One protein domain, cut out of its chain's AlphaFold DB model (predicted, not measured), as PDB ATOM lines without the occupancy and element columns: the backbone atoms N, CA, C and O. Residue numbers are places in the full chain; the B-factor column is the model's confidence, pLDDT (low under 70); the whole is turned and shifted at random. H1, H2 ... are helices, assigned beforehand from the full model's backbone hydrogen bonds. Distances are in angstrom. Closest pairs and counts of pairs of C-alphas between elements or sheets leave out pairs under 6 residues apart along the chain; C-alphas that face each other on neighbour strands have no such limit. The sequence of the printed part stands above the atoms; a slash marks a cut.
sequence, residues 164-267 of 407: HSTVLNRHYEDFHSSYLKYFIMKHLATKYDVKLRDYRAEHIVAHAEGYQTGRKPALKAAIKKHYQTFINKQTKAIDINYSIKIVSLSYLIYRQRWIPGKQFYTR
ATOM      1  N   HIS A 164     -16.127  53.921 -32.844       90.75
ATOM      2  CA  HIS A 164     -16.581  55.137 -33.505       90.75
ATOM      3  C   HIS A 164     -17.354  56.026 -32.513       90.75
ATOM      4  O   HIS A 164     -18.046  55.495 -31.639       90.75
ATOM      5  N   SER A 165     -17.305  57.353 -32.671       89.56
ATOM      6  CA  SER A 165     -18.011  58.312 -31.799       89.56
ATOM      7  C   SER A 165     -19.504  57.991 -31.684       89.56
ATOM      8  O   SER A 165     -20.060  57.958 -30.594       89.56
ATOM      9  N   THR A 166     -20.146  57.597 -32.788       91.81
ATOM     10  CA  THR A 166     -21.556  57.158 -32.789       91.81
ATOM     11  C   THR A 166     -21.852  55.943 -31.911       91.81
ATOM     12  O   THR A 166     -23.004  55.739 -31.543       91.81
ATOM     13  N   VAL A 167     -20.855  55.097 -31.636       90.38
ATOM     14  CA  VAL A 167     -20.998  53.964 -30.714       90.38
ATOM     15  C   VAL A 167     -20.830  54.444 -29.274       90.38
ATOM     16  O   VAL A 167     -21.655  54.088 -28.440       90.38
ATOM     17  N   LEU A 168     -19.815  55.270 -28.997       87.38
ATOM     18  CA  LEU A 168     -19.526  55.790 -27.654       87.38
ATOM     19  C   LEU A 168     -20.629  56.720 -27.145       87.38
ATOM     20  O   LEU A 168     -21.218  56.463 -26.101       87.38
ATOM     21  N   ASN A 169     -20.981  57.738 -27.929       87.81
ATOM     22  CA  ASN A 169     -21.920  58.793 -27.536       87.81
ATOM     23  C   ASN A 169     -23.350  58.274 -27.326       87.81
ATOM     24  O   ASN A 169     -24.202  58.978 -26.799       87.81
ATOM     25  N   ARG A 170     -23.642  57.053 -27.787       86.50
ATOM     26  CA  ARG A 170     -24.966  56.424 -27.692       86.50
ATOM     27  C   ARG A 170     -24.961  55.147 -26.860       86.50
ATOM     28  O   ARG A 170     -25.999  54.496 -26.776       86.50
ATOM     29  N   HIS A 171     -23.818  54.775 -26.284       86.31
ATOM     30  CA  HIS A 171     -23.639  53.538 -25.526       86.31
ATOM     31  C   HIS A 171     -24.055  52.279 -26.313       86.31
ATOM     32  O   HIS A 171     -24.827  51.434 -25.846       86.31
ATOM     33  N   TYR A 172     -23.595  52.171 -27.568       90.62
ATOM     34  CA  TYR A 172     -23.925  51.053 -28.461       90.62
ATOM     35  C   TYR A 172     -22.892  49.913 -28.454       90.62
ATOM     36  O   TYR A 172     -22.832  49.113 -29.392       90.62
ATOM     37  N   GLU A 173     -22.079  49.790 -27.408       88.06
ATOM     38  CA  GLU A 173     -20.972  48.831 -27.329       88.06
ATOM     39  C   GLU A 173     -21.453  47.376 -27.431       88.06
ATOM     40  O   GLU A 173     -20.842  46.571 -28.138       88.06
ATOM     41  N   ASP A 174     -22.576  47.034 -26.789       83.94
ATOM     42  CA  ASP A 174     -23.193  45.697 -26.842       83.94
ATOM     43  C   ASP A 174     -23.684  45.341 -28.267       83.94
ATOM     44  O   ASP A 174     -23.622  44.178 -28.697       83.94
ATOM     45  N   PHE A 175     -24.138  46.341 -29.028       88.31
ATOM     46  CA  PHE A 175     -24.598  46.188 -30.413       88.31
ATOM     47  C   PHE A 175     -23.429  46.025 -31.362       88.31
ATOM     48  O   PHE A 175     -23.387  45.059 -32.119       88.31
ATOM     49  N   HIS A 176     -22.447  46.919 -31.261       91.12
ATOM     50  CA  HIS A 176     -21.216  46.843 -32.034       91.12
ATOM     51  C   HIS A 176     -20.497  45.511 -31.787       91.12
ATOM     52  O   HIS A 176     -20.029  44.856 -32.716       91.12
ATOM     53  N   SER A 177     -20.489  45.059 -30.535       88.62
ATOM     54  CA  SER A 177     -20.012  43.740 -30.136       88.62
ATOM     55  C   SER A 177     -20.727  42.607 -30.877       88.62
ATOM     56  O   SER A 177     -20.092  41.704 -31.425       88.62
ATOM     57  N   SER A 178     -22.057  42.633 -30.895       90.38
ATOM     58  CA  SER A 178     -22.858  41.615 -31.582       90.38
ATOM     59  C   SER A 178     -22.606  41.646 -33.091       90.38
ATOM     60  O   SER A 178     -22.364  40.600 -33.687       90.38
ATOM     61  N   TYR A 179     -22.545  42.839 -33.682       94.62
ATOM     62  CA  TYR A 179     -22.185  43.056 -35.081       94.62
ATOM     63  C   TYR A 179     -20.820  42.452 -35.440       94.62
ATOM     64  O   TYR A 179     -20.740  41.664 -36.380       94.62
ATOM     65  N   LEU A 180     -19.764  42.728 -34.665       94.31
ATOM     66  CA  LEU A 180     -18.426  42.188 -34.937       94.31
ATOM     67  C   LEU A 180     -18.392  40.658 -34.903       94.31
ATOM     68  O   LEU A 180     -17.701  40.043 -35.711       94.31
ATOM     69  N   LYS A 181     -19.160  40.022 -34.010       92.69
ATOM     70  CA  LYS A 181     -19.272  38.556 -33.995       92.69
ATOM     71  C   LYS A 181     -19.881  38.027 -35.289       92.69
ATOM     72  O   LYS A 181     -19.361  37.069 -35.848       92.69
ATOM     73  N   TYR A 182     -20.949  38.658 -35.777       94.94
ATOM     74  CA  TYR A 182     -21.586  38.269 -37.036       94.94
ATOM     75  C   TYR A 182     -20.677  38.537 -38.239       94.94
ATOM     76  O   TYR A 182     -20.636  37.721 -39.155       94.94
ATOM     77  N   PHE A 183     -19.909  39.630 -38.215       96.62
ATOM     78  CA  PHE A 183     -18.904  39.932 -39.231       96.62
ATOM     79  C   PHE A 183     -17.829  38.839 -39.308       96.62
ATOM     80  O   PHE A 183     -17.594  38.282 -40.378       96.62
ATOM     81  N   ILE A 184     -17.244  38.467 -38.165       95.94
ATOM     82  CA  ILE A 184     -16.232  37.403 -38.067       95.94
ATOM     83  C   ILE A 184     -16.805  36.063 -38.534       95.94
ATOM     84  O   ILE A 184     -16.172  35.363 -39.319       95.94
ATOM     85  N   MET A 185     -18.022  35.717 -38.103       94.62
ATOM     86  CA  MET A 185     -18.686  34.493 -38.551       94.62
ATOM     87  C   MET A 185     -18.902  34.471 -40.061       94.62
ATOM     88  O   MET A 185     -18.636  33.453 -40.689       94.62
ATOM     89  N   LYS A 186     -19.384  35.576 -40.642       97.06
ATOM     90  CA  LYS A 186     -19.605  35.674 -42.084       97.06
ATOM     91  C   LYS A 186     -18.297  35.513 -42.849       97.06
ATOM     92  O   LYS A 186     -18.255  34.757 -43.811       97.06
ATOM     93  N   HIS A 187     -17.240  36.185 -42.395       97.44
ATOM     94  CA  HIS A 187     -15.920  36.097 -43.015       97.44
ATOM     95  C   HIS A 187     -15.383  34.664 -43.002       97.44
ATOM     96  O   HIS A 187     -15.023  34.128 -44.046       97.44
ATOM     97  N   LEU A 188     -15.413  34.007 -41.840       96.88
ATOM     98  CA  LEU A 188     -14.970  32.617 -41.709       96.88
ATOM     99  C   LEU A 188     -15.848  31.658 -42.521       96.88
ATOM    100  O   LEU A 188     -15.327  30.735 -43.134       96.88
ATOM    101  N   ALA A 189     -17.163  31.881 -42.575       96.00
ATOM    102  CA  ALA A 189     -18.058  31.048 -43.371       96.00
ATOM    103  C   ALA A 189     -17.720  31.106 -44.862       96.00
ATOM    104  O   ALA A 189     -17.674  30.067 -45.508       96.00
ATOM    105  N   THR A 190     -17.422  32.296 -45.387       96.12
ATOM    106  CA  THR A 190     -16.955  32.454 -46.768       96.12
ATOM    107  C   THR A 190     -15.571  31.824 -46.969       96.12
ATOM    108  O   THR A 190     -15.381  31.113 -47.949       96.12
ATOM    109  N   LYS A 191     -14.618  32.024 -46.041       96.12
ATOM    110  CA  LYS A 191     -13.253  31.462 -46.131       96.12
ATOM    111  C   LYS A 191     -13.243  29.930 -46.197       96.12
ATOM    112  O   LYS A 191     -12.469  29.361 -46.956       96.12
ATOM    113  N   TYR A 192     -14.080  29.275 -45.393       96.31
ATOM    114  CA  TYR A 192     -14.104  27.814 -45.245       96.31
ATOM    115  C   TYR A 192     -15.268  27.133 -45.991       96.31
ATOM    116  O   TYR A 192     -15.540  25.965 -45.730       96.31
ATOM    117  N   ASP A 193     -15.979  27.858 -46.866       95.31
ATOM    118  CA  ASP A 193     -17.186  27.400 -47.584       95.31
ATOM    119  C   ASP A 193     -18.228  26.712 -46.673       95.31
ATOM    120  O   ASP A 193     -18.799  25.661 -46.971       95.31
ATOM    121  N   VAL A 194     -18.483  27.311 -45.507       93.56
ATOM    122  CA  VAL A 194     -19.435  26.791 -44.517       93.56
ATOM    123  C   VAL A 194     -20.805  27.413 -44.742       93.56
ATOM    124  O   VAL A 194     -20.968  28.635 -44.746       93.56
ATOM    125  N   LYS A 195     -21.840  26.571 -44.834       92.38
ATOM    126  CA  LYS A 195     -23.230  27.040 -44.864       92.38
ATOM    127  C   LYS A 195     -23.587  27.721 -43.543       92.38
ATOM    128  O   LYS A 195     -23.731  27.073 -42.507       92.38
ATOM    129  N   LEU A 196     -23.780  29.033 -43.600       92.12
ATOM    130  CA  LEU A 196     -24.126  29.844 -42.444       92.12
ATOM    131  C   LEU A 196     -25.614  29.713 -42.098       92.12
ATOM    132  O   LEU A 196     -26.475  29.691 -42.978       92.12
ATOM    133  N   ARG A 197     -25.919  29.673 -40.800       90.75
ATOM    134  CA  ARG A 197     -27.284  29.675 -40.269       90.75
ATOM    135  C   ARG A 197     -27.337  30.495 -38.983       90.75
ATOM    136  O   ARG A 197     -26.455  30.370 -38.137       90.75
ATOM    137  N   ASP A 198     -28.384  31.297 -38.808       90.56
ATOM    138  CA  ASP A 198     -28.677  31.958 -37.533       90.56
ATOM    139  C   ASP A 198     -30.083  31.592 -37.062       90.56
ATOM    140  O   ASP A 198     -31.079  32.206 -37.448       90.56
ATOM    141  N   TYR A 199     -30.153  30.601 -36.172       88.50
ATOM    142  CA  TYR A 199     -31.415  30.135 -35.598       88.50
ATOM    143  C   TYR A 199     -32.183  31.261 -34.886       88.50
ATOM    144  O   TYR A 199     -33.405  31.195 -34.781       88.50
ATOM    145  N   ARG A 200     -31.496  32.307 -34.399       90.50
ATOM    146  CA  ARG A 200     -32.142  33.432 -33.707       90.50
ATOM    147  C   ARG A 200     -32.911  34.286 -34.696       90.50
ATOM    148  O   ARG A 200     -34.072  34.582 -34.435       90.50
ATOM    149  N   ALA A 201     -32.287  34.631 -35.823       93.94
ATOM    150  CA  ALA A 201     -32.937  35.345 -36.917       93.94
ATOM    151  C   ALA A 201     -34.138  34.550 -37.453       93.94
ATOM    152  O   ALA A 201     -35.234  35.095 -37.563       93.94
ATOM    153  N   GLU A 202     -33.969  33.243 -37.686       94.25
ATOM    154  CA  GLU A 202     -35.068  32.356 -38.095       94.25
ATOM    155  C   GLU A 202     -36.213  32.362 -37.070       94.25
ATOM    156  O   GLU A 202     -37.380  32.519 -37.433       94.25
ATOM    157  N   HIS A 203     -35.886  32.253 -35.780       92.44
ATOM    158  CA  HIS A 203     -36.875  32.149 -34.713       92.44
ATOM    159  C   HIS A 203     -37.704  33.424 -34.530       92.44
ATOM    160  O   HIS A 203     -38.928  33.335 -34.453       92.44
ATOM    161  N   ILE A 204     -37.071  34.604 -34.491       93.88
ATOM    162  CA  ILE A 204     -37.784  35.880 -34.280       93.88
ATOM    163  C   ILE A 204     -38.609  36.317 -35.495       93.88
ATOM    164  O   ILE A 204     -39.492  37.167 -35.367       93.88
ATOM    165  N   VAL A 205     -38.303  35.772 -36.676       94.06
ATOM    166  CA  VAL A 205     -39.102  35.967 -37.889       94.06
ATOM    167  C   VAL A 205     -40.297  35.014 -37.889       94.06
ATOM    168  O   VAL A 205     -41.405  35.446 -38.210       94.06
ATOM    169  N   ALA A 206     -40.092  33.748 -37.511       93.31
ATOM    170  CA  ALA A 206     -41.147  32.737 -37.475       93.31
ATOM    171  C   ALA A 206     -42.171  32.960 -36.347       93.31
ATOM    172  O   ALA A 206     -43.357  32.757 -36.574       93.31
ATOM    173  N   HIS A 207     -41.734  33.421 -35.171       92.81
ATOM    174  CA  HIS A 207     -42.572  33.587 -33.972       92.81
ATOM    175  C   HIS A 207     -42.585  35.048 -33.513       92.81
ATOM    176  O   HIS A 207     -42.245  35.373 -32.374       92.81
ATOM    177  N   ALA A 208     -42.878  35.953 -34.446       91.38
ATOM    178  CA  ALA A 208     -42.688  37.386 -34.256       91.38
ATOM    179  C   ALA A 208     -43.523  37.964 -33.099       91.38
ATOM    180  O   ALA A 208     -43.099  38.940 -32.485       91.38
ATOM    181  N   GLU A 209     -44.663  37.355 -32.760       90.06
ATOM    182  CA  GLU A 209     -45.593  37.828 -31.725       90.06
ATOM    183  C   GLU A 209     -44.925  37.927 -30.343       90.06
ATOM    184  O   GLU A 209     -45.260  38.799 -29.544       90.06
ATOM    185  N   GLY A 210     -43.937  37.064 -30.073       86.81
ATOM    186  CA  GLY A 210     -43.173  37.053 -28.823       86.81
ATOM    187  C   GLY A 210     -42.062  38.107 -28.733       86.81
ATOM    188  O   GLY A 210     -41.352  38.155 -27.726       86.81
ATOM    189  N   TYR A 211     -41.876  38.927 -29.770       91.44
ATOM    190  CA  TYR A 211     -40.710  39.791 -29.932       91.44
ATOM    191  C   TYR A 211     -41.070  41.193 -30.437       91.44
ATOM    192  O   TYR A 211     -42.176  41.472 -30.894       91.44
ATOM    193  N   GLN A 212     -40.086  42.100 -30.411       87.81
ATOM    194  CA  GLN A 212     -40.230  43.445 -30.985       87.81
ATOM    195  C   GLN A 212     -40.584  43.416 -32.481       87.81
ATOM    196  O   GLN A 212     -41.230  44.340 -32.966       87.81
ATOM    197  N   THR A 213     -40.210  42.356 -33.204       88.81
ATOM    198  CA  THR A 213     -40.560  42.138 -34.617       88.81
ATOM    199  C   THR A 213     -42.064  41.972 -34.845       88.81
ATOM    200  O   THR A 213     -42.540  42.339 -35.913       88.81
ATOM    201  N   GLY A 214     -42.831  41.487 -33.861       89.19
ATOM    202  CA  GLY A 214     -44.293  41.389 -33.952       89.19
ATOM    203  C   GLY A 214     -44.986  42.747 -33.902       89.19
ATOM    204  O   GLY A 214     -46.011  42.941 -34.543       89.19
ATOM    205  N   ARG A 215     -44.387  43.714 -33.197       90.81
ATOM    206  CA  ARG A 215     -44.873  45.103 -33.117       90.81
ATOM    207  C   ARG A 215     -44.285  46.008 -34.203       90.81
ATOM    208  O   ARG A 215     -44.719  47.143 -34.345       90.81
ATOM    209  N   LYS A 216     -43.272  45.534 -34.938       91.81
ATOM    210  CA  LYS A 216     -42.530  46.298 -35.951       91.81
ATOM    211  C   LYS A 216     -42.403  45.492 -37.255       91.81
ATOM    212  O   LYS A 216     -41.353  44.885 -37.491       91.81
ATOM    213  N   PRO A 217     -43.431  45.500 -38.127       91.50
ATOM    214  CA  PRO A 217     -43.425  44.738 -39.379       91.50
ATOM    215  C   PRO A 217     -42.246  45.075 -40.301       91.50
ATOM    216  O   PRO A 217     -41.628  44.167 -40.853       91.50
ATOM    217  N   ALA A 218     -41.864  46.356 -40.392       93.25
ATOM    218  CA  ALA A 218     -40.704  46.795 -41.170       93.25
ATOM    219  C   ALA A 218     -39.392  46.161 -40.671       93.25
ATOM    220  O   ALA A 218     -38.591  45.677 -41.467       93.25
ATOM    221  N   LEU A 219     -39.201  46.065 -39.349       93.19
ATOM    222  CA  LEU A 219     -38.035  45.401 -38.758       93.19
ATOM    223  C   LEU A 219     -38.023  43.899 -39.076       93.19
ATOM    224  O   LEU A 219     -36.978  43.350 -39.421       93.19
ATOM    225  N   LYS A 220     -39.182  43.232 -38.988       95.31
ATOM    226  CA  LYS A 220     -39.324  41.816 -39.367       95.31
ATOM    227  C   LYS A 220     -38.951  41.599 -40.837       95.31
ATOM    228  O   LYS A 220     -38.192  40.678 -41.140       95.31
ATOM    229  N   ALA A 221     -39.466  42.441 -41.734       96.38
ATOM    230  CA  ALA A 221     -39.180  42.379 -43.164       96.38
ATOM    231  C   ALA A 221     -37.694  42.632 -43.460       96.38
ATOM    232  O   ALA A 221     -37.083  41.854 -44.191       96.38
ATOM    233  N   ALA A 222     -37.093  43.640 -42.822       96.12
ATOM    234  CA  ALA A 222     -35.675  43.954 -42.960       96.12
ATOM    235  C   ALA A 222     -34.788  42.782 -42.514       96.12
ATOM    236  O   ALA A 222     -33.928  42.336 -43.271       96.12
ATOM    237  N   ILE A 223     -35.033  42.213 -41.326       97.06
ATOM    238  CA  ILE A 223     -34.281  41.041 -40.846       97.06
ATOM    239  C   ILE A 223     -34.436  39.870 -41.818       97.06
ATOM    240  O   ILE A 223     -33.442  39.240 -42.165       97.06
ATOM    241  N   LYS A 224     -35.651  39.608 -42.320       97.69
ATOM    242  CA  LYS A 224     -35.893  38.541 -43.301       97.69
ATOM    243  C   LYS A 224     -35.118  38.768 -44.610       97.69
ATOM    244  O   LYS A 224     -34.481  37.823 -45.070       97.69
ATOM    245  N   LYS A 225     -35.139  39.984 -45.182       97.69
ATOM    246  CA  LYS A 225     -34.404  40.356 -46.415       97.69
ATOM    247  C   LYS A 225     -32.897  40.187 -46.208       97.69
ATOM    248  O   LYS A 225     -32.258  39.402 -46.903       97.69
ATOM    249  N   HIS A 226     -32.341  40.855 -45.201       98.19
ATOM    250  CA  HIS A 226     -30.897  40.871 -44.966       98.19
ATOM    251  C   HIS A 226     -30.342  39.526 -44.482       98.19
ATOM    252  O   HIS A 226     -29.176  39.226 -44.744       98.19
ATOM    253  N   TYR A 227     -31.159  38.678 -43.842       98.00
ATOM    254  CA  TYR A 227     -30.755  37.316 -43.490       98.00
ATOM    255  C   TYR A 227     -30.439  36.476 -44.731       98.00
ATOM    256  O   TYR A 227     -29.439  35.762 -44.722       98.00
ATOM    257  N   GLN A 228     -31.208  36.612 -45.821       97.81
ATOM    258  CA  GLN A 228     -30.922  35.901 -47.076       97.81
ATOM    259  C   GLN A 228     -29.575  36.325 -47.675       97.81
ATOM    260  O   GLN A 228     -28.770  35.480 -48.060       97.81
ATOM    261  N   THR A 229     -29.278  37.628 -47.675       97.19
ATOM    262  CA  THR A 229     -27.973  38.153 -48.106       97.19
ATOM    263  C   THR A 229     -26.829  37.656 -47.217       97.19
ATOM    264  O   THR A 229     -25.747  37.345 -47.714       97.19
ATOM    265  N   PHE A 230     -27.057  37.565 -45.906       97.38
ATOM    266  CA  PHE A 230     -26.067  37.117 -44.927       97.38
ATOM    267  C   PHE A 230     -25.690  35.640 -45.099       97.38
ATOM    268  O   PHE A 230     -24.501  35.313 -45.119       97.38
ATOM    269  N   ILE A 231     -26.674  34.750 -45.274       96.31
ATOM    270  CA  ILE A 231     -26.425  33.306 -45.432       96.31
ATOM    271  C   ILE A 231     -25.956  32.907 -46.834       96.31
ATOM    272  O   ILE A 231     -25.463  31.795 -47.015       96.31
ATOM    273  N   ASN A 232     -26.099  33.791 -47.825       95.69
ATOM    274  CA  ASN A 232     -25.628  33.557 -49.185       95.69
ATOM    275  C   ASN A 232     -24.098  33.381 -49.195       95.69
ATOM    276  O   ASN A 232     -23.367  34.288 -48.812       95.69
ATOM    277  N   LYS A 233     -23.598  32.228 -49.646       93.31
ATOM    278  CA  LYS A 233     -22.163  31.901 -49.626       93.31
ATOM    279  C   LYS A 233     -21.307  32.756 -50.573       93.31
ATOM    280  O   LYS A 233     -20.126  32.939 -50.308       93.31
ATOM    281  N   GLN A 234     -21.899  33.322 -51.625       93.25
ATOM    282  CA  GLN A 234     -21.208  34.165 -52.603       93.25
ATOM    283  C   GLN A 234     -20.958  35.600 -52.113       93.25
ATOM    284  O   GLN A 234     -20.135  36.305 -52.690       93.25
ATOM    285  N   THR A 235     -21.636  36.054 -51.056       95.44
ATOM    286  CA  THR A 235     -21.408  37.396 -50.499       95.44
ATOM    287  C   THR A 235     -20.221  37.390 -49.535       95.44
ATOM    288  O   THR A 235     -20.084  36.471 -48.723       95.44
ATOM    289  N   LYS A 236     -19.368  38.423 -49.576       96.38
ATOM    290  CA  LYS A 236     -18.263  38.599 -48.616       96.38
ATOM    291  C   LYS A 236     -18.675  39.540 -47.491       96.38
ATOM    292  O   LYS A 236     -19.469  40.451 -47.698       96.38
ATOM    293  N   ALA A 237     -18.116  39.343 -46.296       97.19
ATOM    294  CA  ALA A 237     -18.498  40.106 -45.105       97.19
ATOM    295  C   ALA A 237     -18.361  41.629 -45.282       97.19
ATOM    296  O   ALA A 237     -19.232  42.378 -44.840       97.19
ATOM    297  N   ILE A 238     -17.286  42.074 -45.942       96.69
ATOM    298  CA  ILE A 238     -16.994  43.496 -46.151       96.69
ATOM    299  C   ILE A 238     -18.022  44.181 -47.066       96.69
ATOM    300  O   ILE A 238     -18.415  45.311 -46.789       96.69
ATOM    301  N   ASP A 239     -18.542  43.458 -48.062       96.69
ATOM    302  CA  ASP A 239     -19.478  43.978 -49.069       96.69
ATOM    303  C   ASP A 239     -20.910  44.112 -48.528       96.69
ATOM    304  O   ASP A 239     -21.731  44.848 -49.067       96.69
ATOM    305  N   ILE A 240     -21.235  43.400 -47.443       96.69
ATOM    306  CA  ILE A 240     -22.592  43.341 -46.880       96.69
ATOM    307  C   ILE A 240     -22.665  43.867 -45.443       96.69
ATOM    308  O   ILE A 240     -23.516  43.438 -44.659       96.69
ATOM    309  N   ASN A 241     -21.790  44.812 -45.088       94.94
ATOM    310  CA  ASN A 241     -21.681  45.397 -43.746       94.94
ATOM    311  C   ASN A 241     -23.049  45.830 -43.174       94.94
ATOM    312  O   ASN A 241     -23.409  45.466 -42.052       94.94
ATOM    313  N   TYR A 242     -23.864  46.524 -43.974       95.00
ATOM    314  CA  TYR A 242     -25.209  46.935 -43.563       95.00
ATOM    315  C   TYR A 242     -26.124  45.739 -43.246       95.00
ATOM    316  O   TYR A 242     -26.729  45.688 -42.173       95.00
ATOM    317  N   SER A 243     -26.159  44.727 -44.118       97.19
ATOM    318  CA  SER A 243     -26.935  43.502 -43.885       97.19
ATOM    319  C   SER A 243     -26.509  42.797 -42.597       97.19
ATOM    320  O   SER A 243     -27.359  42.359 -41.824       97.19
ATOM    321  N   ILE A 244     -25.203  42.738 -42.315       97.44
ATOM    322  CA  ILE A 244     -24.667  42.152 -41.079       97.44
ATOM    323  C   ILE A 244     -25.158  42.929 -39.852       97.44
ATOM    324  O   ILE A 244     -25.576  42.305 -38.875       97.44
ATOM    325  N   LYS A 245     -25.173  44.270 -39.891       95.88
ATOM    326  CA  LYS A 245     -25.719  45.093 -38.796       95.88
ATOM    327  C   LYS A 245     -27.180  44.743 -38.521       95.88
ATOM    328  O   LYS A 245     -27.504  44.439 -37.374       95.88
ATOM    329  N   ILE A 246     -28.024  44.704 -39.553       96.19
ATOM    330  CA  ILE A 246     -29.451  44.372 -39.413       96.19
ATOM    331  C   ILE A 246     -29.644  42.962 -38.852       96.19
ATOM    332  O   ILE A 246     -30.356  42.783 -37.865       96.19
ATOM    333  N   VAL A 247     -28.972  41.958 -39.418       96.50
ATOM    334  CA  VAL A 247     -29.112  40.566 -38.965       96.50
ATOM    335  C   VAL A 247     -28.602  40.394 -37.534       96.50
ATOM    336  O   VAL A 247     -29.232  39.685 -36.749       96.50
ATOM    337  N   SER A 248     -27.536  41.102 -37.142       95.31
ATOM    338  CA  SER A 248     -26.990  41.041 -35.780       95.31
ATOM    339  C   SER A 248     -27.959  41.541 -34.698       95.31
ATOM    340  O   SER A 248     -27.853  41.115 -33.544       95.31
ATOM    341  N   LEU A 249     -28.958  42.366 -35.055       94.69
ATOM    342  CA  LEU A 249     -30.032  42.763 -34.135       94.69
ATOM    343  C   LEU A 249     -30.835  41.555 -33.646       94.69
ATOM    344  O   LEU A 249     -31.358  41.579 -32.529       94.69
ATOM    345  N   SER A 250     -30.875  40.471 -34.427       94.44
ATOM    346  CA  SER A 250     -31.585  39.244 -34.064       94.44
ATOM    347  C   SER A 250     -31.116  38.675 -32.729       94.44
ATOM    348  O   SER A 250     -31.935  38.219 -31.934       94.44
ATOM    349  N   TYR A 251     -29.817  38.776 -32.426       90.69
ATOM    350  CA  TYR A 251     -29.262  38.344 -31.143       90.69
ATOM    351  C   TYR A 251     -29.882  39.077 -29.945       90.69
ATOM    352  O   TYR A 251     -30.096  38.487 -28.885       90.69
ATOM    353  N   LEU A 252     -30.173  40.364 -30.102       90.06
ATOM    354  CA  LEU A 252     -30.680  41.220 -29.033       90.06
ATOM    355  C   LEU A 252     -32.189  41.082 -28.902       90.06
ATOM    356  O   LEU A 252     -32.687  40.901 -27.791       90.06
ATOM    357  N   ILE A 253     -32.892  41.066 -30.036       92.44
ATOM    358  CA  ILE A 253     -34.342  40.858 -30.102       92.44
ATOM    359  C   ILE A 253     -34.707  39.511 -29.483       92.44
ATOM    360  O   ILE A 253     -35.586  39.454 -28.627       92.44
ATOM    361  N   TYR A 254     -33.984  38.445 -29.840       89.94
ATOM    362  CA  TYR A 254     -34.193  37.108 -29.282       89.94
ATOM    363  C   TYR A 254     -34.061  37.090 -27.752       89.94
ATOM    364  O   TYR A 254     -34.802  36.398 -27.058       89.94
ATOM    365  N   ARG A 255     -33.156  37.914 -27.212       84.94
ATOM    366  CA  ARG A 255     -32.937  38.093 -25.770       84.94
ATOM    367  C   ARG A 255     -33.819  39.178 -25.144       84.94
ATOM    368  O   ARG A 255     -33.562  39.558 -24.005       84.94
ATOM    369  N   GLN A 256     -34.813  39.684 -25.877       86.31
ATOM    370  CA  GLN A 256     -35.730  40.750 -25.453       86.31
ATOM    371  C   GLN A 256     -34.999  42.001 -24.945       86.31
ATOM    372  O   GLN A 256     -35.458  42.691 -24.040       86.31
ATOM    373  N   ARG A 257     -33.837  42.296 -25.529       87.06
ATOM    374  CA  ARG A 257     -33.071  43.503 -25.231       87.06
ATOM    375  C   ARG A 257     -33.497  44.642 -26.142       87.06
ATOM    376  O   ARG A 257     -33.977  44.415 -27.251       87.06
ATOM    377  N   TRP A 258     -33.279  45.862 -25.669       87.94
ATOM    378  CA  TRP A 258     -33.414  47.065 -26.481       87.94
ATOM    379  C   TRP A 258     -32.551  46.971 -27.754       87.94
ATOM    380  O   TRP A 258     -31.535  46.273 -27.751       87.94
ATOM    381  N   ILE A 259     -32.976  47.635 -28.833       89.06
ATOM    382  CA  ILE A 259     -32.255  47.718 -30.113       89.06
ATOM    383  C   ILE A 259     -31.951  49.179 -30.458       89.06
ATOM    384  O   ILE A 259     -32.746  50.041 -30.084       89.06
ATOM    385  N   PRO A 260     -30.866  49.476 -31.194       87.50
ATOM    386  CA  PRO A 260     -30.482  50.838 -31.524       87.50
ATOM    387  C   PRO A 260     -31.575  51.525 -32.335       87.50
ATOM    388  O   PRO A 260     -32.056  50.970 -33.321       87.50
ATOM    389  N   GLY A 261     -31.943  52.740 -31.930       84.12
ATOM    390  CA  GLY A 261     -32.881  53.571 -32.689       84.12
ATOM    391  C   GLY A 261     -32.242  54.257 -33.899       84.12
ATOM    392  O   GLY A 261     -32.954  54.676 -34.802       84.12
ATOM    393  N   LYS A 262     -30.907  54.372 -33.934       86.69
ATOM    394  CA  LYS A 262     -30.153  54.942 -35.060       86.69
ATOM    395  C   LYS A 262     -28.996  54.029 -35.460       86.69
ATOM    396  O   LYS A 262     -28.528  53.210 -34.667       86.69
ATOM    397  N   GLN A 263     -28.524  54.198 -36.690       87.00
ATOM    398  CA  GLN A 263     -27.351  53.497 -37.197       87.00
ATOM    399  C   GLN A 263     -26.083  53.894 -36.425       87.00
ATOM    400  O   GLN A 263     -25.921  55.035 -35.999       87.00
ATOM    401  N   PHE A 264     -25.166  52.937 -36.281       89.88
ATOM    402  CA  PHE A 264     -23.792  53.188 -35.853       89.88
ATOM    403  C   PHE A 264     -22.807  52.869 -36.969       89.88
ATOM    404  O   PHE A 264     -23.076  52.044 -37.853       89.88
ATOM    405  N   TYR A 265     -21.634  53.489 -36.892       89.75
ATOM    406  CA  TYR A 265     -20.554  53.286 -37.845       89.75
ATOM    407  C   TYR A 265     -19.419  52.453 -37.250       89.75
ATOM    408  O   TYR A 265     -19.214  52.397 -36.037       89.75
ATOM    409  N   THR A 266     -18.695  51.790 -38.145       88.69
ATOM    410  CA  THR A 266     -17.473  51.041 -37.855       88.69
ATOM    411  C   THR A 266     -16.477  51.408 -38.944       88.69
ATOM    412  O   THR A 266     -16.845  51.398 -40.117       88.69
ATOM    413  N   ARG A 267     -15.238  51.736 -38.566       90.44
ATOM    414  CA  ARG A 267     -14.181  52.098 -39.520       90.44
ATOM    415  C   ARG A 267     -13.804  50.879 -40.369       90.44
ATOM    416  O   ARG A 267     -13.539  49.812 -39.810       90.44
TER     417      ARG A 267
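Overview. This is residues 164 to 267 of the 407 residues of an uncharacterized protein of Glossina brevipalpis (UniProt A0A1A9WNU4). H6 makes the core, with the long H2 packed across one side of it and H5 and H3 crossing it on the other. Short H4 sits at the corner before H5; short H1 lies beyond the start of H2, away from the core. The printed part has 104 residues with six named helices, H1 to H6 in chain order, and no named strand: all helix. It is compact, with a radius of gyration of the C-alphas of 13.3 A, and only just flat, spanning 36 by 35 by 19 A.

Arrangement. H2, residues 173 to 191, touches H6, residues 241 to 254, with residues 175 to 183 alone, at a steep tilt of 61 degrees, opposite ways; the closest C-alphas, Tyr 179 and Ser 248, are 5.3 A apart. H5, residues 217 to 231, touches H6 at a steep tilt of 61 degrees, opposite ways, the closest C-alphas being His 226 and Ser 243, 4.9 A. H3, residues 199 to 206, is about perpendicular to H6 at 78 degrees and touches it, closest at the C-alphas of Ala 201 and Ser 250, 5.0 A. H4, residues 212 to 215, and H5 touch only at the corner, and only just, with 3 pairs of C-alphas within 8 A, closest Thr 213 and Lys 220, 4.9 A. H1, residues 165 to 168, is close to but not clearly touching H2. Each O i to N i+4 pair is within hydrogen-bond range in H2 and H3, 9 of 11 in H5 and 7 of 10 in H6; H1 and H4 are too short for one.

Along the chain. H2 measures 26.7 A from C-alpha 173 at (-20.972, 48.831, -27.329), H5 21.4 A, and H6 20.8 A to C-alpha 254 at (-34.193, 37.108, -29.282).

Size, cuts and confidence. The C-alphas farthest apart, Asn 169 and Asp 193, are 37.5 A apart. Residues 255 to 267 hold no named element. The printed part has no cut, no link is long, and no printed residue is under 70 in pLDDT.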